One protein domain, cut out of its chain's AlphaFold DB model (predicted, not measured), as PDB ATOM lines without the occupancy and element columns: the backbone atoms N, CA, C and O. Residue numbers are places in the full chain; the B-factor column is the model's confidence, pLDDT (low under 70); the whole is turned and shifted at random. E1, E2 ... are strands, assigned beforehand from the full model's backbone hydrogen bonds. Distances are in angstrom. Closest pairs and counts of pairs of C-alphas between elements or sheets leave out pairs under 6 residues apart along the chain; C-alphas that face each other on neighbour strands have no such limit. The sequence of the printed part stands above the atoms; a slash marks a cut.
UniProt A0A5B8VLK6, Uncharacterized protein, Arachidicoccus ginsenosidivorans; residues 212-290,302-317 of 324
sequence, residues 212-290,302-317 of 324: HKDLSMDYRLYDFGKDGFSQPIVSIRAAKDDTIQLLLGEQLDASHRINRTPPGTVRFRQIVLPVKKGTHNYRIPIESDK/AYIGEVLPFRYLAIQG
ATOM      1  N   HIS A 212     -27.543 -36.851  -6.499       96.00
ATOM      2  CA  HIS A 212     -26.816 -37.233  -7.700       96.00
ATOM      3  C   HIS A 212     -27.778 -37.677  -8.806       96.00
ATOM      4  O   HIS A 212     -28.902 -38.090  -8.520       96.00
ATOM      5  N   LYS A 213     -27.334 -37.585 -10.062       94.81
ATOM      6  CA  LYS A 213     -28.070 -38.027 -11.253       94.81
ATOM      7  C   LYS A 213     -27.130 -38.704 -12.244       94.81
ATOM      8  O   LYS A 213     -26.063 -38.171 -12.544       94.81
ATOM      9  N   ASP A 214     -27.561 -39.835 -12.783       93.38
ATOM     10  CA  ASP A 214     -26.936 -40.469 -13.941       93.38
ATOM     11  C   ASP A 214     -27.540 -39.873 -15.210       93.38
ATOM     12  O   ASP A 214     -28.716 -40.083 -15.492       93.38
ATOM     13  N   LEU A 215     -26.758 -39.081 -15.945       91.94
ATOM     14  CA  LEU A 215     -27.215 -38.453 -17.193       91.94
ATOM     15  C   LEU A 215     -26.888 -39.312 -18.422       91.94
ATOM     16  O   LEU A 215     -27.521 -39.165 -19.464       91.94
ATOM     17  N   SER A 216     -25.890 -40.187 -18.313       89.38
ATOM     18  CA  SER A 216     -25.539 -41.220 -19.294       89.38
ATOM     19  C   SER A 216     -24.720 -42.321 -18.612       89.38
ATOM     20  O   SER A 216     -24.326 -42.176 -17.454       89.38
ATOM     21  N   MET A 217     -24.434 -43.420 -19.323       85.56
ATOM     22  CA  MET A 217     -23.612 -44.528 -18.800       85.56
ATOM     23  C   MET A 217     -22.214 -44.091 -18.338       85.56
ATOM     24  O   MET A 217     -21.600 -44.759 -17.510       85.56
ATOM     25  N   ASP A 218     -21.712 -42.984 -18.879       89.19
ATOM     26  CA  ASP A 218     -20.390 -42.435 -18.620       89.19
ATOM     27  C   ASP A 218     -20.428 -41.113 -17.848       89.19
ATOM     28  O   ASP A 218     -19.379 -40.496 -17.722       89.19
ATOM     29  N   TYR A 219     -21.587 -40.629 -17.379       92.81
ATOM     30  CA  TYR A 219     -21.693 -39.309 -16.750       92.81
ATOM     31  C   TYR A 219     -22.619 -39.319 -15.537       92.81
ATOM     32  O   TYR A 219     -23.847 -39.344 -15.663       92.81
ATOM     33  N   ARG A 220     -22.013 -39.191 -14.356       94.75
ATOM     34  CA  ARG A 220     -22.727 -39.025 -13.089       94.75
ATOM     35  C   ARG A 220     -22.477 -37.635 -12.521       94.75
ATOM     36  O   ARG A 220     -21.333 -37.268 -12.265       94.75
ATOM     37  N   LEU A 221     -23.548 -36.880 -12.305       97.06
ATOM     38  CA  LEU A 221     -23.535 -35.543 -11.720       97.06
ATOM     39  C   LEU A 221     -23.881 -35.606 -10.232       97.06
ATOM     40  O   LEU A 221     -24.828 -36.285  -9.850       97.06
ATOM     41  N   TYR A 222     -23.169 -34.843  -9.414       97.44
ATOM     42  CA  TYR A 222     -23.405 -34.653  -7.987       97.44
ATOM     43  C   TYR A 222     -23.673 -33.172  -7.705       97.44
ATOM     44  O   TYR A 222     -22.906 -32.314  -8.146       97.44
ATOM     45  N   ASP A 223     -24.741 -32.874  -6.960       97.88
ATOM     46  CA  ASP A 223     -25.115 -31.514  -6.544       97.88
ATOM     47  C   ASP A 223     -24.977 -31.372  -5.023       97.88
ATOM     48  O   ASP A 223     -25.607 -32.105  -4.256       97.88
ATOM     49  N   PHE A 224     -24.161 -30.414  -4.584       97.19
ATOM     50  CA  PHE A 224     -23.951 -30.077  -3.172       97.19
ATOM     51  C   PHE A 224     -24.950 -29.023  -2.652       97.19
ATOM     52  O   PHE A 224     -24.952 -28.685  -1.471       97.19
ATOM     53  N   GLY A 225     -25.824 -28.508  -3.520       96.94
ATOM     54  CA  GLY A 225     -26.905 -27.566  -3.224       96.94
ATOM     55  C   GLY A 225     -26.480 -26.101  -3.178       96.94
ATOM     56  O   GLY A 225     -27.287 -25.227  -3.491       96.94
ATOM     57  N   LYS A 226     -25.228 -25.821  -2.808       94.50
ATOM     58  CA  LYS A 226     -24.646 -24.475  -2.759       94.50
ATOM     59  C   LYS A 226     -23.214 -24.496  -3.274       94.50
ATOM     60  O   LYS A 226     -22.518 -25.496  -3.111       94.50
ATOM     61  N   ASP A 227     -22.779 -23.379  -3.840       92.69
ATOM     62  CA  ASP A 227     -21.375 -23.154  -4.161       92.69
ATOM     63  C   ASP A 227     -20.553 -23.034  -2.876       92.69
ATOM     64  O   ASP A 227     -20.971 -22.410  -1.893       92.69
ATOM     65  N   GLY A 228     -19.364 -23.628  -2.878       92.94
ATOM     66  CA  GLY A 228     -18.441 -23.528  -1.757       92.94
ATOM     67  C   GLY A 228     -16.995 -23.694  -2.190       92.94
ATOM     68  O   GLY A 228     -16.680 -24.536  -3.030       92.94
ATOM     69  N   PHE A 229     -16.101 -22.912  -1.585       93.31
ATOM     70  CA  PHE A 229     -14.658 -23.082  -1.742       93.31
ATOM     71  C   PHE A 229     -14.217 -24.407  -1.123       93.31
ATOM     72  O   PHE A 229     -14.152 -24.546   0.099       93.31
ATOM     73  N   SER A 230     -13.914 -25.376  -1.981       93.12
ATOM     74  CA  SER A 230     -13.822 -26.772  -1.570       93.12
ATOM     75  C   SER A 230     -12.655 -27.501  -2.230       93.12
ATOM     76  O   SER A 230     -12.080 -27.052  -3.222       93.12
ATOM     77  N   GLN A 231     -12.320 -28.656  -1.655       92.94
ATOM     78  CA  GLN A 231     -11.379 -29.641  -2.186       92.94
ATOM     79  C   GLN A 231     -12.135 -30.958  -2.392       92.94
ATOM     80  O   GLN A 231     -12.649 -31.497  -1.406       92.94
ATOM     81  N   PRO A 232     -12.218 -31.499  -3.620       92.75
ATOM     82  CA  PRO A 232     -12.926 -32.745  -3.838       92.75
ATOM     83  C   PRO A 232     -12.155 -33.925  -3.254       92.75
ATOM     84  O   PRO A 232     -10.932 -34.047  -3.377       92.75
ATOM     85  N   ILE A 233     -12.912 -34.823  -2.635       92.50
ATOM     86  CA  ILE A 233     -12.449 -36.135  -2.208       92.50
ATOM     87  C   ILE A 233     -13.448 -37.128  -2.772       92.50
ATOM     88  O   ILE A 233     -14.647 -36.985  -2.543       92.50
ATOM     89  N   VAL A 234     -12.954 -38.106  -3.519       91.88
ATOM     90  CA  VAL A 234     -13.796 -39.094  -4.193       91.88
ATOM     91  C   VAL A 234     -13.343 -40.499  -3.826       91.88
ATOM     92  O   VAL A 234     -12.146 -40.785  -3.760       91.88
ATOM     93  N   SER A 235     -14.315 -41.368  -3.573       91.94
ATOM     94  CA  SER A 235     -14.110 -42.804  -3.417       91.94
ATOM     95  C   SER A 235     -14.518 -43.469  -4.727       91.94
ATOM     96  O   SER A 235     -15.660 -43.334  -5.167       91.94
ATOM     97  N   ILE A 236     -13.575 -44.127  -5.396       88.81
ATOM     98  CA  ILE A 236     -13.804 -44.717  -6.719       88.81
ATOM     99  C   ILE A 236     -13.475 -46.198  -6.658       88.81
ATOM    100  O   ILE A 236     -12.420 -46.586  -6.156       88.81
ATOM    101  N   ARG A 237     -14.384 -47.015  -7.197       89.25
ATOM    102  CA  ARG A 237     -14.148 -48.423  -7.492       89.25
ATOM    103  C   ARG A 237     -13.935 -48.583  -8.994       89.25
ATOM    104  O   ARG A 237     -14.835 -48.279  -9.771       89.25
ATOM    105  N   ALA A 238     -12.768 -49.077  -9.391       88.62
ATOM    106  CA  ALA A 238     -12.448 -49.352 -10.789       88.62
ATOM    107  C   ALA A 238     -12.228 -50.856 -11.017       88.62
ATOM    108  O   ALA A 238     -11.652 -51.552 -10.177       88.62
ATOM    109  N   ALA A 239     -12.696 -51.376 -12.155       88.69
ATOM    110  CA  ALA A 239     -12.523 -52.788 -12.523       88.69
ATOM    111  C   ALA A 239     -11.085 -53.113 -12.975       88.69
ATOM    112  O   ALA A 239     -10.617 -54.243 -12.820       88.69
ATOM    113  N   LYS A 240     -10.388 -52.104 -13.497       89.00
ATOM    114  CA  LYS A 240      -8.999 -52.121 -13.954       89.00
ATOM    115  C   LYS A 240      -8.369 -50.755 -13.682       89.00
ATOM    116  O   LYS A 240      -9.079 -49.823 -13.305       89.00
ATOM    117  N   ASP A 241      -7.063 -50.657 -13.877       92.31
ATOM    118  CA  ASP A 241      -6.397 -49.360 -13.946       92.31
ATOM    119  C   ASP A 241      -6.926 -48.606 -15.173       92.31
ATOM    120  O   ASP A 241      -7.064 -49.185 -16.254       92.31
ATOM    121  N   ASP A 242      -7.300 -47.344 -14.982       90.88
ATOM    122  CA  ASP A 242      -7.949 -46.530 -16.012       90.88
ATOM    123  C   ASP A 242      -7.768 -45.033 -15.720       90.88
ATOM    124  O   ASP A 242      -7.082 -44.639 -14.774       90.88
ATOM    125  N   THR A 243      -8.392 -44.178 -16.522       91.38
ATOM    126  CA  THR A 243      -8.419 -42.730 -16.332       91.38
ATOM    127  C   THR A 243      -9.840 -42.201 -16.461       91.38
ATOM    128  O   THR A 243     -10.559 -42.531 -17.400       91.38
ATOM    129  N   ILE A 244     -10.235 -41.331 -15.533       91.94
ATOM    130  CA  ILE A 244     -11.527 -40.638 -15.574       91.94
ATOM    131  C   ILE A 244     -11.344 -39.125 -15.564       91.94
ATOM    132  O   ILE A 244     -10.288 -38.613 -15.186       91.94
ATOM    133  N   GLN A 245     -12.395 -38.399 -15.934       94.06
ATOM    134  CA  GLN A 245     -12.448 -36.950 -15.795       94.06
ATOM    135  C   GLN A 245     -13.348 -36.561 -14.626       94.06
ATOM    136  O   GLN A 245     -14.489 -37.010 -14.513       94.06
ATOM    137  N   LEU A 246     -12.839 -35.683 -13.772       94.88
ATOM    138  CA  LEU A 246     -13.624 -34.963 -12.785       94.88
ATOM    139  C   LEU A 246     -13.883 -33.556 -13.307       94.88
ATOM    140  O   LEU A 246     -12.952 -32.816 -13.622       94.88
ATOM    141  N   LEU A 247     -15.152 -33.189 -13.389       95.88
ATOM    142  CA  LEU A 247     -15.597 -31.863 -13.788       95.88
ATOM    143  C   LEU A 247     -16.128 -31.157 -12.547       95.88
ATOM    144  O   LEU A 247     -17.012 -31.677 -11.874       95.88
ATOM    145  N   LEU A 248     -15.594 -29.984 -12.240       96.62
ATOM    146  CA  LEU A 248     -16.034 -29.130 -11.144       96.62
ATOM    147  C   LEU A 248     -16.597 -27.848 -11.744       96.62
ATOM    148  O   LEU A 248     -15.957 -27.250 -12.612       96.62
ATOM    149  N   GLY A 249     -17.762 -27.410 -11.282       96.69
ATOM    150  CA  GLY A 249     -18.330 -26.150 -11.744       96.69
ATOM    151  C   GLY A 249     -19.425 -25.593 -10.849       96.69
ATOM    152  O   GLY A 249     -19.996 -26.290 -10.012       96.69
ATOM    153  N   GLU A 250     -19.701 -24.311 -11.032       97.00
ATOM    154  CA  GLU A 250     -20.745 -23.570 -10.306       97.00
ATOM    155  C   GLU A 250     -22.086 -23.568 -11.069       97.00
ATOM    156  O   GLU A 250     -23.150 -23.409 -10.480       97.00
ATOM    157  N   GLN A 251     -22.062 -23.804 -12.386       97.12
ATOM    158  CA  GLN A 251     -23.231 -23.673 -13.260       97.12
ATOM    159  C   GLN A 251     -23.454 -24.915 -14.134       97.12
ATOM    160  O   GLN A 251     -22.499 -25.520 -14.628       97.12
ATOM    161  N   LEU A 252     -24.726 -25.256 -14.366       97.69
ATOM    162  CA  LEU A 252     -25.150 -26.230 -15.376       97.69
ATOM    163  C   LEU A 252     -25.581 -25.538 -16.681       97.69
ATOM    164  O   LEU A 252     -26.067 -24.410 -16.657       97.69
ATOM    165  N   ASP A 253     -25.418 -26.220 -17.808       96.50
ATOM    166  CA  ASP A 253     -25.934 -25.817 -19.115       96.50
ATOM    167  C   ASP A 253     -27.412 -26.219 -19.313       96.50
ATOM    168  O   ASP A 253     -28.048 -26.814 -18.436       96.50
ATOM    169  N   ALA A 254     -27.967 -25.898 -20.488       95.19
ATOM    170  CA  ALA A 254     -29.349 -26.225 -20.854       95.19
ATOM    171  C   ALA A 254     -29.637 -27.740 -20.899       95.19
ATOM    172  O   ALA A 254     -30.789 -28.148 -20.785       95.19
ATOM    173  N   SER A 255     -28.600 -28.573 -21.016       93.62
ATOM    174  CA  SER A 255     -28.683 -30.037 -21.003       93.62
ATOM    175  C   SER A 255     -28.502 -30.621 -19.596       93.62
ATOM    176  O   SER A 255     -28.326 -31.831 -19.443       93.62
ATOM    177  N   HIS A 256     -28.503 -29.775 -18.559       94.81
ATOM    178  CA  HIS A 256     -28.248 -30.138 -17.165       94.81
ATOM    179  C   HIS A 256     -26.864 -30.761 -16.901       94.81
ATOM    180  O   HIS A 256     -26.670 -31.406 -15.868       94.81
ATOM    181  N   ARG A 257     -25.882 -30.560 -17.787       96.88
ATOM    182  CA  ARG A 257     -24.473 -30.928 -17.558       96.88
ATOM    183  C   ARG A 257     -23.704 -29.722 -17.031       96.88
ATOM    184  O   ARG A 257     -24.162 -28.596 -17.152       96.88
ATOM    185  N   ILE A 258     -22.534 -29.932 -16.427       97.81
ATOM    186  CA  ILE A 258     -21.688 -28.808 -15.986       97.81
ATOM    187  C   ILE A 258     -21.294 -27.953 -17.196       97.81
ATOM    188  O   ILE A 258     -20.694 -28.470 -18.142       97.81
ATOM    189  N   ASN A 259     -21.586 -26.651 -17.128       97.44
ATOM    190  CA  ASN A 259     -21.229 -25.692 -18.163       97.44
ATOM    191  C   ASN A 259     -19.701 -25.560 -18.244       97.44
ATOM    192  O   ASN A 259     -19.049 -25.118 -17.297       97.44
ATOM    193  N   ARG A 260     -19.131 -25.952 -19.387       96.12
ATOM    194  CA  ARG A 260     -17.678 -25.935 -19.630       96.12
ATOM    195  C   ARG A 260     -17.151 -24.572 -20.078       96.12
ATOM    196  O   ARG A 260     -15.947 -24.339 -20.016       96.12
ATOM    197  N   THR A 261     -18.034 -23.678 -20.510       95.31
ATOM    198  CA  THR A 261     -17.708 -22.322 -20.968       95.31
ATOM    199  C   THR A 261     -18.603 -21.306 -20.261       95.31
ATOM    200  O   THR A 261     -19.407 -20.626 -20.907       95.31
ATOM    201  N   PRO A 262     -18.537 -21.228 -18.922       94.06
ATOM    202  CA  PRO A 262     -19.424 -20.355 -18.184       94.06
ATOM    203  C   PRO A 262     -19.016 -18.879 -18.343       94.06
ATOM    204  O   PRO A 262     -17.834 -18.577 -18.538       94.06
ATOM    205  N   PRO A 263     -19.974 -17.940 -18.277       92.06
ATOM    206  CA  PRO A 263     -19.691 -16.522 -18.455       92.06
ATOM    207  C   PRO A 263     -19.061 -15.891 -17.200       92.06
ATOM    208  O   PRO A 263     -19.275 -16.328 -16.068       92.06
ATOM    209  N   GLY A 264     -18.338 -14.785 -17.394       90.75
ATOM    210  CA  GLY A 264     -17.890 -13.907 -16.308       90.75
ATOM    211  C   GLY A 264     -16.945 -14.575 -15.302       90.75
ATOM    212  O   GLY A 264     -15.864 -15.041 -15.658       90.75
ATOM    213  N   THR A 265     -17.319 -14.549 -14.018       87.56
ATOM    214  CA  THR A 265     -16.494 -15.048 -12.900       87.56
ATOM    215  C   THR A 265     -16.809 -16.480 -12.476       87.56
ATOM    216  O   THR A 265     -16.129 -16.996 -11.587       87.56
ATOM    217  N   VAL A 266     -17.809 -17.105 -13.103       92.69
ATOM    218  CA  VAL A 266     -18.236 -18.480 -12.832       92.69
ATOM    219  C   VAL A 266     -17.103 -19.438 -13.208       92.69
ATOM    220  O   VAL A 266     -16.498 -19.341 -14.278       92.69
ATOM    221  N   ARG A 267     -16.761 -20.346 -12.300       92.25
ATOM    222  CA  ARG A 267     -15.628 -21.255 -12.426       92.25
ATOM    223  C   ARG A 267     -16.064 -22.597 -12.992       92.25
ATOM    224  O   ARG A 267     -17.073 -23.183 -12.608       92.25
ATOM    225  N   PHE A 268     -15.209 -23.100 -13.871       94.69
ATOM    226  CA  PHE A 268     -15.198 -24.469 -14.356       94.69
ATOM    227  C   PHE A 268     -13.767 -25.001 -14.269       94.69
ATOM    228  O   PHE A 268     -12.799 -24.267 -14.504       94.69
ATOM    229  N   ARG A 269     -13.622 -26.277 -13.915       94.25
ATOM    230  CA  ARG A 269     -12.346 -26.985 -13.963       94.25
ATOM    231  C   ARG A 269     -12.561 -28.439 -14.348       94.25
ATOM    232  O   ARG A 269     -13.388 -29.125 -13.760       94.25
ATOM    233  N   GLN A 270     -11.755 -28.909 -15.289       94.88
ATOM    234  CA  GLN A 270     -11.643 -30.317 -15.640       94.88
ATOM    235  C   GLN A 270     -10.331 -30.863 -15.081       94.88
ATOM    236  O   GLN A 270      -9.289 -30.221 -15.199       94.88
ATOM    237  N   ILE A 271     -10.390 -32.039 -14.466       93.19
ATOM    238  CA  ILE A 271      -9.246 -32.711 -13.856       93.19
ATOM    239  C   ILE A 271      -9.211 -34.144 -14.368       93.19
ATOM    240  O   ILE A 271     -10.202 -34.865 -14.281       93.19
ATOM    241  N   VAL A 272      -8.063 -34.554 -14.896       93.06
ATOM    242  CA  VAL A 272      -7.818 -35.935 -15.318       93.06
ATOM    243  C   VAL A 272      -7.291 -36.710 -14.115       93.06
ATOM    244  O   VAL A 272      -6.290 -36.317 -13.518       93.06
ATOM    245  N   LEU A 273      -7.975 -37.790 -13.739       92.69
ATOM    246  CA  LEU A 273      -7.627 -38.610 -12.583       92.69
ATOM    247  C   LEU A 273      -7.309 -40.046 -13.022       92.69
ATOM    248  O   LEU A 273      -8.231 -40.788 -13.373       92.69
ATOM    249  N   PRO A 274      -6.035 -40.465 -12.947       93.44
ATOM    250  CA  PRO A 274      -5.668 -41.872 -13.030       93.44
ATOM    251  C   PRO A 274      -6.244 -42.638 -11.835       93.44
ATOM    252  O   PRO A 274      -6.034 -42.261 -10.677       93.44
ATOM    253  N   VAL A 275      -6.957 -43.725 -12.110       92.31
ATOM    254  CA  VAL A 275      -7.565 -44.599 -11.104       92.31
ATOM    255  C   VAL A 275      -6.937 -45.984 -11.157       92.31
ATOM    256  O   VAL A 275      -6.528 -46.465 -12.209       92.31
ATOM    257  N   LYS A 276      -6.852 -46.628  -9.994       94.12
ATOM    258  CA  LYS A 276      -6.299 -47.973  -9.836       94.12
ATOM    259  C   LYS A 276      -7.434 -48.965  -9.661       94.12
ATOM    260  O   LYS A 276      -8.447 -48.638  -9.039       94.12
ATOM    261  N   LYS A 277      -7.233 -50.193 -10.131       92.81
ATOM    262  CA  LYS A 277      -8.125 -51.324  -9.888       92.81
ATOM    263  C   LYS A 277      -8.436 -51.457  -8.394       92.81
ATOM    264  O   LYS A 277      -7.554 -51.356  -7.539       92.81
ATOM    265  N   GLY A 278      -9.697 -51.753  -8.089       92.56
ATOM    266  CA  GLY A 278     -10.209 -51.853  -6.725       92.56
ATOM    267  C   GLY A 278     -10.826 -50.547  -6.235       92.56
ATOM    268  O   GLY A 278     -11.132 -49.662  -7.028       92.56
ATOM    269  N   THR A 279     -11.065 -50.459  -4.927       93.31
ATOM    270  CA  THR A 279     -11.672 -49.284  -4.288       93.31
ATOM    271  C   THR A 279     -10.591 -48.435  -3.634       93.31
ATOM    272  O   THR A 279      -9.892 -48.918  -2.746       93.31
ATOM    273  N   HIS A 280     -10.487 -47.165  -4.028       93.56
ATOM    274  CA  HIS A 280      -9.482 -46.233  -3.515       93.56
ATOM    275  C   HIS A 280     -10.085 -44.860  -3.211       93.56
ATOM    276  O   HIS A 280     -11.063 -44.434  -3.828       93.56
ATOM    277  N   ASN A 281      -9.469 -44.156  -2.258       93.62
ATOM    278  CA  ASN A 281      -9.813 -42.781  -1.904       93.62
ATOM    279  C   ASN A 281      -8.820 -41.811  -2.540       93.62
ATOM    280  O   ASN A 281      -7.627 -41.854  -2.240       93.62
ATOM    281  N   TYR A 282      -9.327 -40.883  -3.341       92.81
ATOM    282  CA  TYR A 282      -8.525 -39.880  -4.026       92.81
ATOM    283  C   TYR A 282      -8.797 -38.504  -3.433       92.81
ATOM    284  O   TYR A 282      -9.940 -38.046  -3.376       92.81
ATOM    285  N   ARG A 283      -7.731 -37.832  -2.992       90.75
ATOM    286  CA  ARG A 283      -7.758 -36.393  -2.720       90.75
ATOM    287  C   ARG A 283      -7.299 -35.684  -3.973       90.75
ATOM    288  O   ARG A 283      -6.190 -35.933  -4.434       90.75
ATOM    289  N   ILE A 284      -8.152 -34.829  -4.511       88.62
ATOM    290  CA  ILE A 284      -7.900 -34.220  -5.807       88.62
ATOM    291  C   ILE A 284      -7.091 -32.939  -5.595       88.62
ATOM    292  O   ILE A 284      -7.592 -32.021  -4.937       88.62
ATOM    293  N   PRO A 285      -5.840 -32.866  -6.089       78.25
ATOM    294  CA  PRO A 285      -5.058 -31.650  -5.981       78.25
ATOM    295  C   PRO A 285      -5.707 -30.563  -6.837       78.25
ATOM    296  O   PRO A 285      -6.062 -30.776  -7.995       78.25
ATOM    297  N   ILE A 286      -5.872 -29.387  -6.246       86.25
ATOM    298  CA  ILE A 286      -6.303 -28.191  -6.961       86.25
ATOM    299  C   ILE A 286      -5.040 -27.396  -7.251       86.25
ATOM    300  O   ILE A 286      -4.360 -26.955  -6.331       86.25
ATOM    301  N   GLU A 287      -4.709 -27.231  -8.527       83.19
ATOM    302  CA  GLU A 287      -3.577 -26.394  -8.919       83.19
ATOM    303  C   GLU A 287      -3.870 -24.910  -8.671       83.19
ATOM    304  O   GLU A 287      -5.001 -24.439  -8.872       83.19
ATOM    305  N   SER A 288      -2.841 -24.169  -8.264       78.38
ATOM    306  CA  SER A 288      -2.931 -22.729  -8.041       78.38
ATOM    307  C   SER A 288      -3.245 -21.988  -9.349       78.38
ATOM    308  O   SER A 288      -2.591 -22.179 -10.372       78.38
ATOM    309  N   ASP A 289      -4.228 -21.089  -9.316       74.69
ATOM    310  CA  ASP A 289      -4.521 -20.175 -10.428       74.69
ATOM    311  C   ASP A 289      -3.583 -18.959 -10.337       74.69
ATOM    312  O   ASP A 289      -3.532 -18.297  -9.298       74.69
ATOM    313  N   LYS A 290      -2.872 -18.618 -11.424       74.19
ATOM    314  CA  LYS A 290      -1.970 -17.447 -11.483       74.19
ATOM    315  C   LYS A 290      -2.659 -16.137 -11.075       74.19
ATOM    316  O   LYS A 290      -2.006 -15.220 -10.580       74.19
ATOM    317  N   ALA A 302      -1.164 -22.863   3.992       90.44
ATOM    318  CA  ALA A 302      -0.638 -24.133   3.481       90.44
ATOM    319  C   ALA A 302      -1.347 -25.371   4.072       90.44
ATOM    320  O   ALA A 302      -1.569 -26.351   3.368       90.44
ATOM    321  N   TYR A 303      -1.765 -25.313   5.343       92.12
ATOM    322  CA  TYR A 303      -2.485 -26.407   6.011       92.12
ATOM    323  C   TYR A 303      -3.919 -26.616   5.484       92.12
ATOM    324  O   TYR A 303      -4.509 -27.683   5.679       92.12
ATOM    325  N   ILE A 304      -4.500 -25.610   4.822       92.75
ATOM    326  CA  ILE A 304      -5.771 -25.748   4.106       92.75
ATOM    327  C   ILE A 304      -5.518 -26.286   2.706       92.75
ATOM    328  O   ILE A 304      -6.173 -27.260   2.324       92.75
ATOM    329  N   GLY A 305      -4.540 -25.706   2.010       90.44
ATOM    330  CA  GLY A 305      -4.260 -25.949   0.600       90.44
ATOM    331  C   GLY A 305      -5.154 -25.117  -0.320       90.44
ATOM    332  O   GLY A 305      -6.014 -24.362   0.133       90.44
ATOM    333  N   GLU A 306      -4.945 -25.271  -1.622       90.56
ATOM    334  CA  GLU A 306      -5.741 -24.598  -2.650       90.56
ATOM    335  C   GLU A 306      -7.198 -25.072  -2.634       90.56
ATOM    336  O   GLU A 306      -7.489 -26.240  -2.356       90.56
ATOM    337  N   VAL A 307      -8.111 -24.156  -2.945       91.94
ATOM    338  CA  VAL A 307      -9.559 -24.388  -2.989       91.94
ATOM    339  C   VAL A 307     -10.132 -23.834  -4.288       91.94
ATOM    340  O   VAL A 307      -9.617 -22.868  -4.850       91.94
ATOM    341  N   LEU A 308     -11.217 -24.438  -4.758       91.31
ATOM    342  CA  LEU A 308     -11.968 -23.981  -5.925       91.31
ATOM    343  C   LEU A 308     -13.435 -23.813  -5.512       91.31
ATOM    344  O   LEU A 308     -13.949 -24.705  -4.834       91.31
ATOM    345  N   PRO A 309     -14.116 -22.714  -5.886       93.19
ATOM    346  CA  PRO A 309     -15.559 -22.643  -5.730       93.19
ATOM    347  C   PRO A 309     -16.213 -23.575  -6.754       93.19
ATOM    348  O   PRO A 309     -15.911 -23.521  -7.946       93.19
ATOM    349  N   PHE A 310     -17.065 -24.471  -6.272       95.94
ATOM    350  CA  PHE A 310     -17.959 -25.262  -7.108       95.94
ATOM    351  C   PHE A 310     -19.193 -25.663  -6.301       95.94
ATOM    352  O   PHE A 310     -19.129 -25.788  -5.074       95.94
ATOM    353  N   ARG A 311     -20.294 -25.910  -7.006       97.19
ATOM    354  CA  ARG A 311     -21.506 -26.552  -6.479       97.19
ATOM    355  C   ARG A 311     -21.691 -27.954  -7.031       97.19
ATOM    356  O   ARG A 311     -22.250 -28.812  -6.353       97.19
ATOM    357  N   TYR A 312     -21.244 -28.177  -8.259       97.75
ATOM    358  CA  TYR A 312     -21.426 -29.420  -8.981       97.75
ATOM    359  C   TYR A 312     -20.095 -30.131  -9.165       97.75
ATOM    360  O   TYR A 312     -19.077 -29.517  -9.493       97.75
ATOM    361  N   LEU A 313     -20.132 -31.447  -8.994       97.12
ATOM    362  CA  LEU A 313     -19.056 -32.345  -9.380       97.12
ATOM    363  C   LEU A 313     -19.646 -33.379 -10.325       97.12
ATOM    364  O   LEU A 313     -20.597 -34.060  -9.960       97.12
ATOM    365  N   ALA A 314     -19.091 -33.526 -11.519       96.06
ATOM    366  CA  ALA A 314     -19.432 -34.630 -12.395       96.06
ATOM    367  C   ALA A 314     -18.240 -35.551 -12.584       96.06
ATOM    368  O   ALA A 314     -17.086 -35.120 -12.614       96.06
ATOM    369  N   ILE A 315     -18.549 -36.829 -12.714       94.19
ATOM    370  CA  ILE A 315     -17.576 -37.873 -12.963       94.19
ATOM    371  C   ILE A 315     -17.888 -38.436 -14.329       94.19
ATOM    372  O   ILE A 315     -18.991 -38.936 -14.554       94.19
ATOM    373  N   GLN A 316     -16.921 -38.287 -15.231       91.94
ATOM    374  CA  GLN A 316     -17.034 -38.712 -16.609       91.94
ATOM    375  C   GLN A 316     -16.036 -39.831 -16.923       91.94
ATOM    376  O   GLN A 316     -14.827 -39.663 -16.744       91.94
ATOM    377  N   GLY A 317     -16.546 -40.968 -17.392       84.62
ATOM    378  CA  GLY A 317     -15.773 -42.161 -17.737       84.62
ATOM    379  C   GLY A 317     -16.532 -43.456 -17.448       84.62
ATOM    380  O   GLY A 317     -17.530 -43.467 -16.727       84.62
TER     381      GLY A 317
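AT A GLANCE: This is residues 212 to 290 and 302 to 317 of the 324 residues of an uncharacterized protein of Arachidicoccus ginsenosidivorans (UniProt A0A5B8VLK6). A twisted five-strand sheet, sharply bent in E2 and E7, makes the main body, and the two-strand ribbon of E3 and E6 folds back from the end where E4 begins and E5 ends. The 95 printed residues hold no named helix and seven named strands, E1 to E7 in chain order, in an all-strand class. The sheet's order is E1, E2, E7, E4, E5, antiparallel throughout. The whole is compact, with a radius of gyration of the C-alphas of 13.5 A and spans of 39 by 38 by 22 A.

IN THESE COORDINATES: Find C-alpha 212 at (-26.816, -37.233, -7.700), where E1, residues 212 to 216, begins. E2, residues 219 to 230, measures 21.2 A and bends by 99 degrees at residue 227. Next come E3, residues 233 to 238, and E4, residues 242 to 249, 23.3 A long. E5, residues 268 to 275, measures 21.8 A, and E6 takes residues 278 to 283. E7, residues 308 to 316, bends by 89 degrees at residue 311 and ends at C-alpha 316, (-17.034, -38.712, -16.609).

HOW THE PARTS SIT: Start at edge strand E1, in a hairpin with E2: look for N 213 and O 221, 2.8 A apart. Beside E2, E7 has N 222 and O 313 at 2.7 A. E7 and E4 have N 247 and O 314 at 2.8 A. The hairpin E4 and E5 has N 246 and O 271 at 2.8 A; E5 is the other edge strand. E3 and E6 are antiparallel neighbour strands, with N 236 and O 280 at 3.0 A. The closest C-alphas of E3 and E5, Ala 238 and Val 275, are 6.8 A apart, while E4 and E6 are apart.

THE WHOLE: The C-alphas of Gly 264 and Gly 278, 39.9 A apart, are the farthest pair. Residues 291 to 301 are cut out, and C-alphas 290 and 302 are 16.4 A apart. The link from E4 to E5 is long, 18 residues. No printed residue is under 70 in pLDDT.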